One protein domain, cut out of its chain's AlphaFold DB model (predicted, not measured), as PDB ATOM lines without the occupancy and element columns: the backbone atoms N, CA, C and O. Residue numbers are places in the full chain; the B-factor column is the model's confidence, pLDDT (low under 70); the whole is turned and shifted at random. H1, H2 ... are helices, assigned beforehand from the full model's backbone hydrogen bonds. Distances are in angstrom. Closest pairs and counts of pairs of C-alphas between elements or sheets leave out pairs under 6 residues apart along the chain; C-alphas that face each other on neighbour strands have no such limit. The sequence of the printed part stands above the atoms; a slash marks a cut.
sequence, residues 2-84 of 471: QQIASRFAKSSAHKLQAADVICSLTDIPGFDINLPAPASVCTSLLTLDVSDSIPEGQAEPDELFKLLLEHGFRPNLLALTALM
ATOM      1  N   GLN A   2     105.813 146.409  93.260       67.44
ATOM      2  CA  GLN A   2     106.577 146.079  94.485       67.44
ATOM      3  C   GLN A   2     107.130 144.634  94.526       67.44
ATOM      4  O   GLN A   2     108.290 144.422  94.858       67.44
ATOM      5  N   GLN A   3     106.337 143.628  94.130       73.75
ATOM      6  CA  GLN A   3     106.807 142.230  94.060       73.75
ATOM      7  C   GLN A   3     107.901 142.005  93.000       73.75
ATOM      8  O   GLN A   3     108.723 141.105  93.151       73.75
ATOM      9  N   ILE A   4     107.923 142.823  91.943       74.56
ATOM     10  CA  ILE A   4     108.945 142.779  90.887       74.56
ATOM     11  C   ILE A   4     110.237 143.407  91.420       74.56
ATOM     12  O   ILE A   4     111.284 142.768  91.359       74.56
ATOM     13  N   ALA A   5     110.141 144.579  92.058       73.62
ATOM     14  CA  ALA A   5     111.265 145.231  92.732       73.62
ATOM     15  C   ALA A   5     111.894 144.329  93.807       73.62
ATOM     16  O   ALA A   5     113.109 144.216  93.878       73.62
ATOM     17  N   SER A   6     111.083 143.602  94.583       77.19
ATOM     18  CA  SER A   6     111.577 142.639  95.578       77.19
ATOM     19  C   SER A   6     112.370 141.477  94.966       77.19
ATOM     20  O   SER A   6     113.341 141.017  95.562       77.19
ATOM     21  N   ARG A   7     111.977 140.987  93.783       79.12
ATOM     22  CA  ARG A   7     112.708 139.915  93.085       79.12
ATOM     23  C   ARG A   7     114.019 140.421  92.493       79.12
ATOM     24  O   ARG A   7     115.022 139.724  92.592       79.12
ATOM     25  N   PHE A   8     114.016 141.623  91.927       79.88
ATOM     26  CA  PHE A   8     115.212 142.246  91.361       79.88
ATOM     27  C   PHE A   8     116.205 142.700  92.437       79.88
ATOM     28  O   PHE A   8     117.399 142.486  92.273       79.88
ATOM     29  N   ALA A   9     115.730 143.192  93.585       75.44
ATOM     30  CA  ALA A   9     116.579 143.617  94.700       75.44
ATOM     31  C   ALA A   9     117.425 142.480  95.302       75.44
ATOM     32  O   ALA A   9     118.435 142.747  95.942       75.44
ATOM     33  N   LYS A  10     117.031 141.216  95.096       78.19
ATOM     34  CA  LYS A  10     117.779 140.028  95.541       78.19
ATOM     35  C   LYS A  10     118.862 139.576  94.554       78.19
ATOM     36  O   LYS A  10     119.557 138.611  94.835       78.19
ATOM     37  N   SER A  11     118.970 140.216  93.390       79.25
ATOM     38  CA  SER A  11     119.950 139.887  92.356       79.25
ATOM     39  C   SER A  11     120.944 141.033  92.214       79.25
ATOM     40  O   SER A  11     120.549 142.152  91.896       79.25
ATOM     41  N   SER A  12     122.236 140.750  92.387       69.81
ATOM     42  CA  SER A  12     123.327 141.721  92.219       69.81
ATOM     43  C   SER A  12     123.375 142.346  90.815       69.81
ATOM     44  O   SER A  12     123.816 143.480  90.673       69.81
ATOM     45  N   ALA A  13     122.837 141.669  89.794       78.62
ATOM     46  CA  ALA A  13     122.763 142.161  88.414       78.62
ATOM     47  C   ALA A  13     121.578 143.105  88.115       78.62
ATOM     48  O   ALA A  13     121.518 143.664  87.022       78.62
ATOM     49  N   HIS A  14     120.620 143.256  89.039       82.50
ATOM     50  CA  HIS A  14     119.361 143.973  88.783       82.50
ATOM     51  C   HIS A  14     119.010 145.008  89.863       82.50
ATOM     52  O   HIS A  14     117.849 145.410  89.998       82.50
ATOM     53  N   LYS A  15     119.993 145.428  90.666       81.88
ATOM     54  CA  LYS A  15     119.771 146.333  91.798       81.88
ATOM     55  C   LYS A  15     119.372 147.733  91.356       81.88
ATOM     56  O   LYS A  15     118.441 148.289  91.928       81.88
ATOM     57  N   LEU A  16     120.008 148.270  90.317       83.38
ATOM     58  CA  LEU A  16     119.663 149.586  89.778       83.38
ATOM     59  C   LEU A  16     118.214 149.608  89.264       83.38
ATOM     60  O   LEU A  16     117.429 150.469  89.639       83.38
ATOM     61  N   GLN A  17     117.810 148.574  88.522       85.56
ATOM     62  CA  GLN A  17     116.443 148.429  88.020       85.56
ATOM     63  C   GLN A  17     115.422 148.265  89.157       85.56
ATOM     64  O   GLN A  17     114.294 148.744  89.062       85.56
ATOM     65  N   ALA A  18     115.787 147.585  90.246       84.88
ATOM     66  CA  ALA A  18     114.944 147.505  91.437       84.88
ATOM     67  C   ALA A  18     114.813 148.859  92.156       84.88
ATOM     68  O   ALA A  18     113.726 149.164  92.657       84.88
ATOM     69  N   ALA A  19     115.885 149.655  92.190       84.88
ATOM     70  CA  ALA A  19     115.899 150.993  92.766       84.88
ATOM     71  C   ALA A  19     115.030 151.963  91.951       84.88
ATOM     72  O   ALA A  19     114.160 152.622  92.513       84.88
ATOM     73  N   ASP A  20     115.150 151.949  90.624       85.81
ATOM     74  CA  ASP A  20     114.306 152.761  89.742       85.81
ATOM     75  C   ASP A  20     112.820 152.442  89.935       85.81
ATOM     76  O   ASP A  20     111.984 153.342  90.046       85.81
ATOM     77  N   VAL A  21     112.475 151.152  90.039       86.94
ATOM     78  CA  VAL A  21     111.088 150.725  90.255       86.94
ATOM     79  C   VAL A  21     110.570 151.172  91.620       86.94
ATOM     80  O   VAL A  21     109.419 151.595  91.696       86.94
ATOM     81  N   ILE A  22     111.351 151.067  92.703       86.62
ATOM     82  CA  ILE A  22     110.869 151.467  94.035       86.62
ATOM     83  C   ILE A  22     110.782 152.992  94.174       86.62
ATOM     84  O   ILE A  22     109.810 153.473  94.753       86.62
ATOM     85  N   CYS A  23     111.720 153.742  93.587       87.25
ATOM     86  CA  CYS A  23     111.705 155.204  93.579       87.25
ATOM     87  C   CYS A  23     110.546 155.743  92.733       87.25
ATOM     88  O   CYS A  23     109.790 156.577  93.213       87.25
ATOM     89  N   SER A  24     110.285 155.178  91.550       87.00
ATOM     90  CA  SER A  24     109.143 155.589  90.710       87.00
ATOM     91  C   SER A  24     107.782 155.368  91.386       87.00
ATOM     92  O   SER A  24     106.787 155.996  91.035       87.00
ATOM     93  N   LEU A  25     107.695 154.449  92.356       86.38
ATOM     94  CA  LEU A  25     106.463 154.241  93.121       86.38
ATOM     95  C   LEU A  25     106.212 155.352  94.149       86.38
ATOM     96  O   LEU A  25     105.071 155.509  94.571       86.38
ATOM     97  N   THR A  26     107.234 156.123  94.529       86.00
ATOM     98  CA  THR A  26     107.097 157.244  95.477       86.00
ATOM     99  C   THR A  26     106.353 158.434  94.877       86.00
ATOM    100  O   THR A  26     105.726 159.188  95.615       86.00
ATOM    101  N   ASP A  27     106.304 158.525  93.547       85.31
ATOM    102  CA  ASP A  27     105.509 159.519  92.824       85.31
ATOM    103  C   ASP A  27     103.999 159.208  92.846       85.31
ATOM    104  O   ASP A  27     103.176 160.040  92.456       85.31
ATOM    105  N   ILE A  28     103.602 158.009  93.296       88.94
ATOM    106  CA  ILE A  28     102.196 157.597  93.359       88.94
ATOM    107  C   ILE A  28     101.557 158.123  94.657       88.94
ATOM    108  O   ILE A  28     101.990 157.748  95.752       88.94
ATOM    109  N   PRO A  29     100.466 158.911  94.579       81.31
ATOM    110  CA  PRO A  29      99.775 159.414  95.761       81.31
ATOM    111  C   PRO A  29      99.317 158.280  96.687       81.31
ATOM    112  O   PRO A  29      98.592 157.376  96.271       81.31
ATOM    113  N   GLY A  30      99.722 158.339  97.958       79.06
ATOM    114  CA  GLY A  30      99.368 157.343  98.977       79.06
ATOM    115  C   GLY A  30     100.338 156.162  99.097       79.06
ATOM    116  O   GLY A  30     100.131 155.300  99.951       79.06
ATOM    117  N   PHE A  31     101.400 156.115  98.291       86.50
ATOM    118  CA  PHE A  31     102.499 155.178  98.494       86.50
ATOM    119  C   PHE A  31     103.460 155.698  99.570       86.50
ATOM    120  O   PHE A  31     103.953 156.818  99.480       86.50
ATOM    121  N   ASP A  32     103.762 154.870 100.570       81.25
ATOM    122  CA  ASP A  32     104.782 155.164 101.580       81.25
ATOM    123  C   ASP A  32     105.898 154.114 101.523       81.25
ATOM    124  O   ASP A  32     105.698 152.928 101.810       81.25
ATOM    125  N   ILE A  33     107.093 154.576 101.153       80.88
ATOM    126  CA  ILE A  33     108.320 153.778 101.046       80.88
ATOM    127  C   ILE A  33     108.787 153.211 102.400       80.88
ATOM    128  O   ILE A  33     109.589 152.278 102.444       80.88
ATOM    129  N   ASN A  34     108.260 153.726 103.512       75.19
ATOM    130  CA  ASN A  34     108.608 153.305 104.868       75.19
ATOM    131  C   ASN A  34     107.710 152.188 105.413       75.19
ATOM    132  O   ASN A  34     107.977 151.657 106.495       75.19
ATOM    133  N   LEU A  35     106.666 151.794 104.677       79.25
ATOM    134  CA  LEU A  35     105.834 150.654 105.053       79.25
ATOM    135  C   LEU A  35     106.642 149.344 105.015       79.25
ATOM    136  O   LEU A  35     107.589 149.225 104.235       79.25
ATOM    137  N   PRO A  36     106.263 148.317 105.803       73.25
ATOM    138  CA  PRO A  36     107.068 147.102 105.967       73.25
ATOM    139  C   PRO A  36     107.483 146.415 104.658       73.25
ATOM    140  O   PRO A  36     108.615 145.952 104.533       73.25
ATOM    141  N   ALA A  37     106.592 146.371 103.663       77.94
ATOM    142  CA  ALA A  37     106.872 145.734 102.379       77.94
ATOM    143  C   ALA A  37     107.860 146.548 101.505       77.94
ATOM    144  O   ALA A  37     108.893 145.990 101.136       77.94
ATOM    145  N   PRO A  38     107.637 147.845 101.212       79.31
ATOM    146  CA  PRO A  38     108.628 148.705 100.548       79.31
ATOM    147  C   PRO A  38     109.970 148.814 101.280       79.31
ATOM    148  O   PRO A  38     111.025 148.693 100.655       79.31
ATOM    149  N   ALA A  39     109.948 148.957 102.606       72.44
ATOM    150  CA  ALA A  39     111.160 149.067 103.411       72.44
ATOM    151  C   ALA A  39     112.004 147.782 103.367       72.44
ATOM    152  O   ALA A  39     113.236 147.838 103.396       72.44
ATOM    153  N   SER A  40     111.363 146.614 103.241       74.81
ATOM    154  CA  SER A  40     112.058 145.340 103.030       74.81
ATOM    155  C   SER A  40     112.758 145.279 101.670       74.81
ATOM    156  O   SER A  40     113.870 144.758 101.600       74.81
ATOM    157  N   VAL A  41     112.165 145.847 100.614       81.38
ATOM    158  CA  VAL A  41     112.805 145.955  99.289       81.38
ATOM    159  C   VAL A  41     114.013 146.886  99.345       81.38
ATOM    160  O   VAL A  41     115.082 146.516  98.867       81.38
ATOM    161  N   CYS A  42     113.871 148.040 100.003       76.38
ATOM    162  CA  CYS A  42     114.975 148.971 100.245       76.38
ATOM    163  C   CYS A  42     116.106 148.299 101.033       76.38
ATOM    164  O   CYS A  42     117.270 148.462 100.707       76.38
ATOM    165  N   THR A  43     115.778 147.467 102.022       70.06
ATOM    166  CA  THR A  43     116.783 146.700 102.769       70.06
ATOM    167  C   THR A  43     117.522 145.708 101.866       70.06
ATOM    168  O   THR A  43     118.743 145.654 101.910       70.06
ATOM    169  N   SER A  44     116.813 144.963 101.010       77.62
ATOM    170  CA  SER A  44     117.440 144.013 100.076       77.62
ATOM    171  C   SER A  44     118.320 144.691  99.020       77.62
ATOM    172  O   SER A  44     119.366 144.150  98.680       77.62
ATOM    173  N   LEU A  45     117.943 145.885  98.545       76.44
ATOM    174  CA  LEU A  45     118.769 146.690  97.635       76.44
ATOM    175  C   LEU A  45     120.147 146.994  98.235       76.44
ATOM    176  O   LEU A  45     121.165 146.920  97.544       76.44
ATOM    177  N   LEU A  46     120.168 147.280  99.535       71.75
ATOM    178  CA  LEU A  46     121.356 147.705 100.266       71.75
ATOM    179  C   LEU A  46     122.225 146.534 100.753       71.75
ATOM    180  O   LEU A  46     123.381 146.754 101.093       71.75
ATOM    181  N   THR A  47     121.718 145.296 100.747       71.44
ATOM    182  CA  THR A  47     122.479 144.103 101.160       71.44
ATOM    183  C   THR A  47     123.384 143.600 100.035       71.44
ATOM    184  O   THR A  47     122.879 143.210  98.983       71.44
ATOM    185  N   LEU A  48     124.701 143.540 100.241       61.28
ATOM    186  CA  LEU A  48     125.619 142.765  99.390       61.28
ATOM    187  C   LEU A  48     126.033 141.477 100.104       61.28
ATOM    188  O   LEU A  48     126.421 141.522 101.271       61.28
ATOM    189  N   ASP A  49     125.970 140.347  99.402       56.69
ATOM    190  CA  ASP A  49     126.553 139.100  99.890       56.69
ATOM    191  C   ASP A  49     128.080 139.151  99.737       56.69
ATOM    192  O   ASP A  49     128.611 139.635  98.741       56.69
ATOM    193  N   VAL A  50     128.802 138.640 100.740       45.16
ATOM    194  CA  VAL A  50     130.272 138.746 100.884       45.16
ATOM    195  C   VAL A  50     131.048 138.100  99.716       45.16
ATOM    196  O   VAL A  50     132.236 138.355  99.539       45.16
ATOM    197  N   SER A  51     130.382 137.274  98.904       44.91
ATOM    198  CA  SER A  51     130.937 136.588  97.733       44.91
ATOM    199  C   SER A  51     130.705 137.297  96.395       44.91
ATOM    200  O   SER A  51     131.278 136.869  95.392       44.91
ATOM    201  N   ASP A  52     129.875 138.340  96.351       54.16
ATOM    202  CA  ASP A  52     129.397 138.921  95.098       54.16
ATOM    203  C   ASP A  52     130.208 140.165  94.713       54.16
ATOM    204  O   ASP A  52     130.113 141.220  95.337       54.16
ATOM    205  N   SER A  53     130.990 140.066  93.637       55.78
ATOM    206  CA  SER A  53     131.534 141.240  92.948       55.78
ATOM    207  C   SER A  53     130.420 141.987  92.209       55.78
ATOM    208  O   SER A  53     129.612 141.357  91.523       55.78
ATOM    209  N   ILE A  54     130.399 143.317  92.300       64.25
ATOM    210  CA  ILE A  54     129.379 144.161  91.663       64.25
ATOM    211  C   ILE A  54     129.603 144.160  90.140       64.25
ATOM    212  O   ILE A  54     130.698 144.511  89.697       64.25
ATOM    213  N   PRO A  55     128.614 143.748  89.323       72.56
ATOM    214  CA  PRO A  55     128.745 143.757  87.866       72.56
ATOM    215  C   PRO A  55     128.925 145.177  87.304       72.56
ATOM    216  O   PRO A  55     128.331 146.126  87.816       72.56
ATOM    217  N   GLU A  56     129.693 145.320  86.219       65.56
ATOM    218  CA  GLU A  56     129.883 146.609  85.535       65.56
ATOM    219  C   GLU A  56     128.532 147.256  85.163       65.56
ATOM    220  O   GLU A  56     127.678 146.630  84.532       65.56
ATOM    221  N   GLY A  57     128.341 148.521  85.557       67.75
ATOM    222  CA  GLY A  57     127.125 149.296  85.280       67.75
ATOM    223  C   GLY A  57     126.026 149.223  86.350       67.75
ATOM    224  O   GLY A  57     124.948 149.773  86.134       67.75
ATOM    225  N   GLN A  58     126.268 148.568  87.489       78.75
ATOM    226  CA  GLN A  58     125.399 148.636  88.671       78.75
ATOM    227  C   GLN A  58     125.902 149.689  89.671       78.75
ATOM    228  O   GLN A  58     127.094 149.978  89.718       78.75
ATOM    229  N   ALA A  59     124.986 150.256  90.460       68.31
ATOM    230  CA  ALA A  59     125.312 151.240  91.493       68.31
ATOM    231  C   ALA A  59     125.792 150.568  92.787       68.31
ATOM    232  O   ALA A  59     125.249 149.539  93.208       68.31
ATOM    233  N   GLU A  60     126.781 151.188  93.427       70.25
ATOM    234  CA  GLU A  60     127.280 150.786  94.740       70.25
ATOM    235  C   GLU A  60     126.198 150.995  95.828       70.25
ATOM    236  O   GLU A  60     125.297 151.835  95.679       70.25
ATOM    237  N   PRO A  61     126.220 150.240  96.944       69.38
ATOM    238  CA  PRO A  61     125.192 150.347  97.982       69.38
ATOM    239  C   PRO A  61     125.068 151.735  98.619       69.38
ATOM    240  O   PRO A  61     123.990 152.089  99.089       69.38
ATOM    241  N   ASP A  62     126.145 152.520  98.659       62.38
ATOM    242  CA  ASP A  62     126.153 153.897  99.157       62.38
ATOM    243  C   ASP A  62     125.456 154.870  98.192       62.38
ATOM    244  O   ASP A  62     124.690 155.730  98.639       62.38
ATOM    245  N   GLU A  63     125.633 154.693  96.881       72.38
ATOM    246  CA  GLU A  63     124.897 155.430  95.849       72.38
ATOM    247  C   GLU A  63     123.397 155.111  95.900       72.38
ATOM    248  O   GLU A  63     122.561 156.020  95.936       72.38
ATOM    249  N   LEU A  64     123.048 153.822  96.001       75.38
ATOM    250  CA  LEU A  64     121.662 153.373  96.166       75.38
ATOM    251  C   LEU A  64     121.041 153.917  97.457       75.38
ATOM    252  O   LEU A  64     119.873 154.303  97.479       75.38
ATOM    253  N   PHE A  65     121.814 153.985  98.540       68.44
ATOM    254  CA  PHE A  65     121.334 154.523  99.807       68.44
ATOM    255  C   PHE A  65     121.003 156.005  99.722       68.44
ATOM    256  O   PHE A  65     119.943 156.427 100.186       68.44
ATOM    257  N   LYS A  66     121.887 156.788  99.101       66.56
ATOM    258  CA  LYS A  66     121.669 158.217  98.898       66.56
ATOM    259  C   LYS A  66     120.409 158.469  98.066       66.56
ATOM    260  O   LYS A  66     119.577 159.278  98.471       66.56
ATOM    261  N   LEU A  67     120.225 157.709  96.984       75.94
ATOM    262  CA  LEU A  67     119.037 157.782  96.133       75.94
ATOM    263  C   LEU A  67     117.741 157.502  96.916       75.94
ATOM    264  O   LEU A  67     116.752 158.217  96.764       75.94
ATOM    265  N   LEU A  68     117.741 156.491  97.790       73.69
ATOM    266  CA  LEU A  68     116.573 156.146  98.608       73.69
ATOM    267  C   LEU A  68     116.237 157.238  99.640       73.69
ATOM    268  O   LEU A  68     115.059 157.525  99.861       73.69
ATOM    269  N   LEU A  69     117.246 157.868 100.255       67.12
ATOM    270  CA  LEU A  69     117.043 158.986 101.189       67.12
ATOM    271  C   LEU A  69     116.394 160.192 100.500       67.12
ATOM    272  O   LEU A  69     115.496 160.811 101.071       67.12
ATOM    273  N   GLU A  70     116.818 160.498  99.271       76.56
ATOM    274  CA  GLU A  70     116.247 161.580  98.457       76.56
ATOM    275  C   GLU A  70     114.756 161.348  98.153       76.56
ATOM    276  O   GLU A  70     113.989 162.306  98.087       76.56
ATOM    277  N   HIS A  71     114.320 160.084  98.096       80.81
ATOM    278  CA  HIS A  71     112.923 159.682  97.894       80.81
ATOM    279  C   HIS A  71     112.169 159.377  99.208       80.81
ATOM    280  O   HIS A  71     111.128 158.718  99.214       80.81
ATOM    281  N   GLY A  72     112.675 159.863 100.348       66.25
ATOM    282  CA  GLY A  72     111.958 159.843 101.627       66.25
ATOM    283  C   GLY A  72     112.037 158.530 102.412       66.25
ATOM    284  O   GLY A  72     111.286 158.351 103.380       66.25
ATOM    285  N   PHE A  73     112.942 157.620 102.042       72.31
ATOM    286  CA  PHE A  73     113.219 156.415 102.820       72.31
ATOM    287  C   PHE A  73     113.869 156.759 104.166       72.31
ATOM    288  O   PHE A  73     114.851 157.493 104.244       72.31
ATOM    289  N   ARG A  74     113.335 156.195 105.249       63.16
ATOM    290  CA  ARG A  74     113.854 156.293 106.614       63.16
ATOM    291  C   ARG A  74     114.422 154.931 107.006       63.16
ATOM    292  O   ARG A  74     113.656 154.006 107.286       63.16
ATOM    293  N   PRO A  75     115.753 154.780 107.035       54.91
ATOM    294  CA  PRO A  75     116.365 153.487 107.276       54.91
ATOM    295  C   PRO A  75     116.084 153.015 108.704       54.91
ATOM    296  O   PRO A  75     116.365 153.704 109.686       54.91
ATOM    297  N   ASN A  76     115.519 151.816 108.819       55.91
ATOM    298  CA  ASN A  76     115.370 151.126 110.095       55.91
ATOM    299  C   ASN A  76     116.687 150.420 110.475       55.91
ATOM    300  O   ASN A  76     117.613 150.326 109.670       55.91
ATOM    301  N   LEU A  77     116.770 149.892 111.703       44.78
ATOM    302  CA  LEU A  77     117.962 149.181 112.183       44.78
ATOM    303  C   LEU A  77     118.393 148.061 111.218       44.78
ATOM    304  O   LEU A  77     119.581 147.838 111.052       44.78
ATOM    305  N   LEU A  78     117.448 147.403 110.543       50.88
ATOM    306  CA  LEU A  78     117.716 146.303 109.617       50.88
ATOM    307  C   LEU A  78     118.328 146.795 108.286       50.88
ATOM    308  O   LEU A  78     119.299 146.210 107.811       50.88
ATOM    309  N   ALA A  79     117.851 147.921 107.750       48.59
ATOM    310  CA  ALA A  79     118.409 148.605 106.579       48.59
ATOM    311  C   ALA A  79     119.790 149.217 106.864       48.59
ATOM    312  O   ALA A  79     120.703 149.082 106.056       48.59
ATOM    313  N   LEU A  80     119.979 149.802 108.052       46.81
ATOM    314  CA  LEU A  80     121.295 150.248 108.525       46.81
ATOM    315  C   LEU A  80     122.267 149.077 108.684       46.81
ATOM    316  O   LEU A  80     123.464 149.246 108.487       46.81
ATOM    317  N   THR A  81     121.754 147.887 109.013       49.03
ATOM    318  CA  THR A  81     122.576 146.681 109.094       49.03
ATOM    319  C   THR A  81     122.863 146.019 107.753       49.03
ATOM    320  O   THR A  81     123.894 145.374 107.625       49.03
ATOM    321  N   ALA A  82     121.995 146.195 106.755       52.41
ATOM    322  CA  ALA A  82     122.267 145.808 105.371       52.41
ATOM    323  C   ALA A  82     123.364 146.693 104.752       52.41
ATOM    324  O   ALA A  82     124.231 146.196 104.048       52.41
ATOM    325  N   LEU A  83     123.384 147.976 105.130       46.47
ATOM    326  CA  LEU A  83     124.434 148.958 104.837       46.47
ATOM    327  C   LEU A  83     125.716 148.803 105.655       46.47
ATOM    328  O   LEU A  83     126.584 149.670 105.553       46.47
ATOM    329  N   MET A  84     125.846 147.770 106.497       46.12
ATOM    330  CA  MET A  84     127.036 147.551 107.331       46.12
ATOM    331  C   MET A  84     128.255 147.106 106.516       46.12
ATOM    332  O   MET A  84     128.960 146.155 106.843       46.12
TER     333      MET A  84
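This is residues 2 to 84 of the 471 residues of a protein of Eutypa lata (strain UCR-EL1) (UniProt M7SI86). Four short helices cluster round a fifth, H3: H2, H3 and H4 make a small up-and-down bundle, H1 packs on H2 and H3, and H5 packs on H3 alone, on the side away from H2. The two long links loop out at opposite ends of this cluster, and their C-alphas of Pro 29 and Ser 51 make the longest axis. The printed part has 83 residues, with helices H1, H2, H3, H4 and H5 in that order along the chain and no named strand; the class is all helix, with 45 residues in named elements. It is compact, with a radius of gyration of the C-alphas of 11.7 A, and its outline is elongated, spanning 37 by 24 by 20 A.

H3, residues 36 to 46, is the hub, touching the four other helices. H2, residues 15 to 24, touches it with C-alphas 15 and 45 closest at 5.9 A; this hairpin runs opposite ways at a steep tilt of 36 degrees, only just past shallow. H4, residues 61 to 70, also touches H3, closest at the C-alphas of Leu 46 and Pro 61, 5.2 A; they form a hairpin at a steep tilt of 38 degrees, opposite ways. H2 and H4 touch, closest at the C-alphas of Cys 23 and Leu 68, 7.1 A, and run the same way at a shallow tilt of 2 degrees. H2, H3 and H4 are a bundle, up and down, each running against the one before it. H1, residues 2 to 9, touches H2 as a hairpin, the C-alphas of Ala 5 and Ala 18 closest at 4.5 A. H1 also touches H3, the C-alphas of Ala 9 and Leu 45 closest at 4.8 A. H5, residues 77 to 82, touches H3, the C-alphas of Thr 43 and Ala 79 closest at 4.6 A, at a shallow tilt of 34 degrees, only just short of steep. H4 and H5 are apart. In H1, H2, H3, H4 and H5, every O i to N i+4 pair is within hydrogen-bond range.

H3 is 15.4 A long from C-alpha 36 at (107.068, 147.102, 105.967) to C-alpha 46. H4 measures 14.4 A, H2 14.1 A and H1 10.3 A. H1 begins at C-alpha 2, (106.577, 146.079, 94.485). H5 measures 8.7 A and ends at C-alpha 82, (122.267, 145.808, 105.371).

The C-alphas of Pro 29 and Ser 51, the two farthest apart, are 38.7 A apart. The printed part has no cut. The links H2 to H3 and H3 to H4 are long, with 11 and 14 residues. Mean pLDDT of the printed part is 71.7; 29 residues are under 70, among them residues 48 to 54 and 74 to 84.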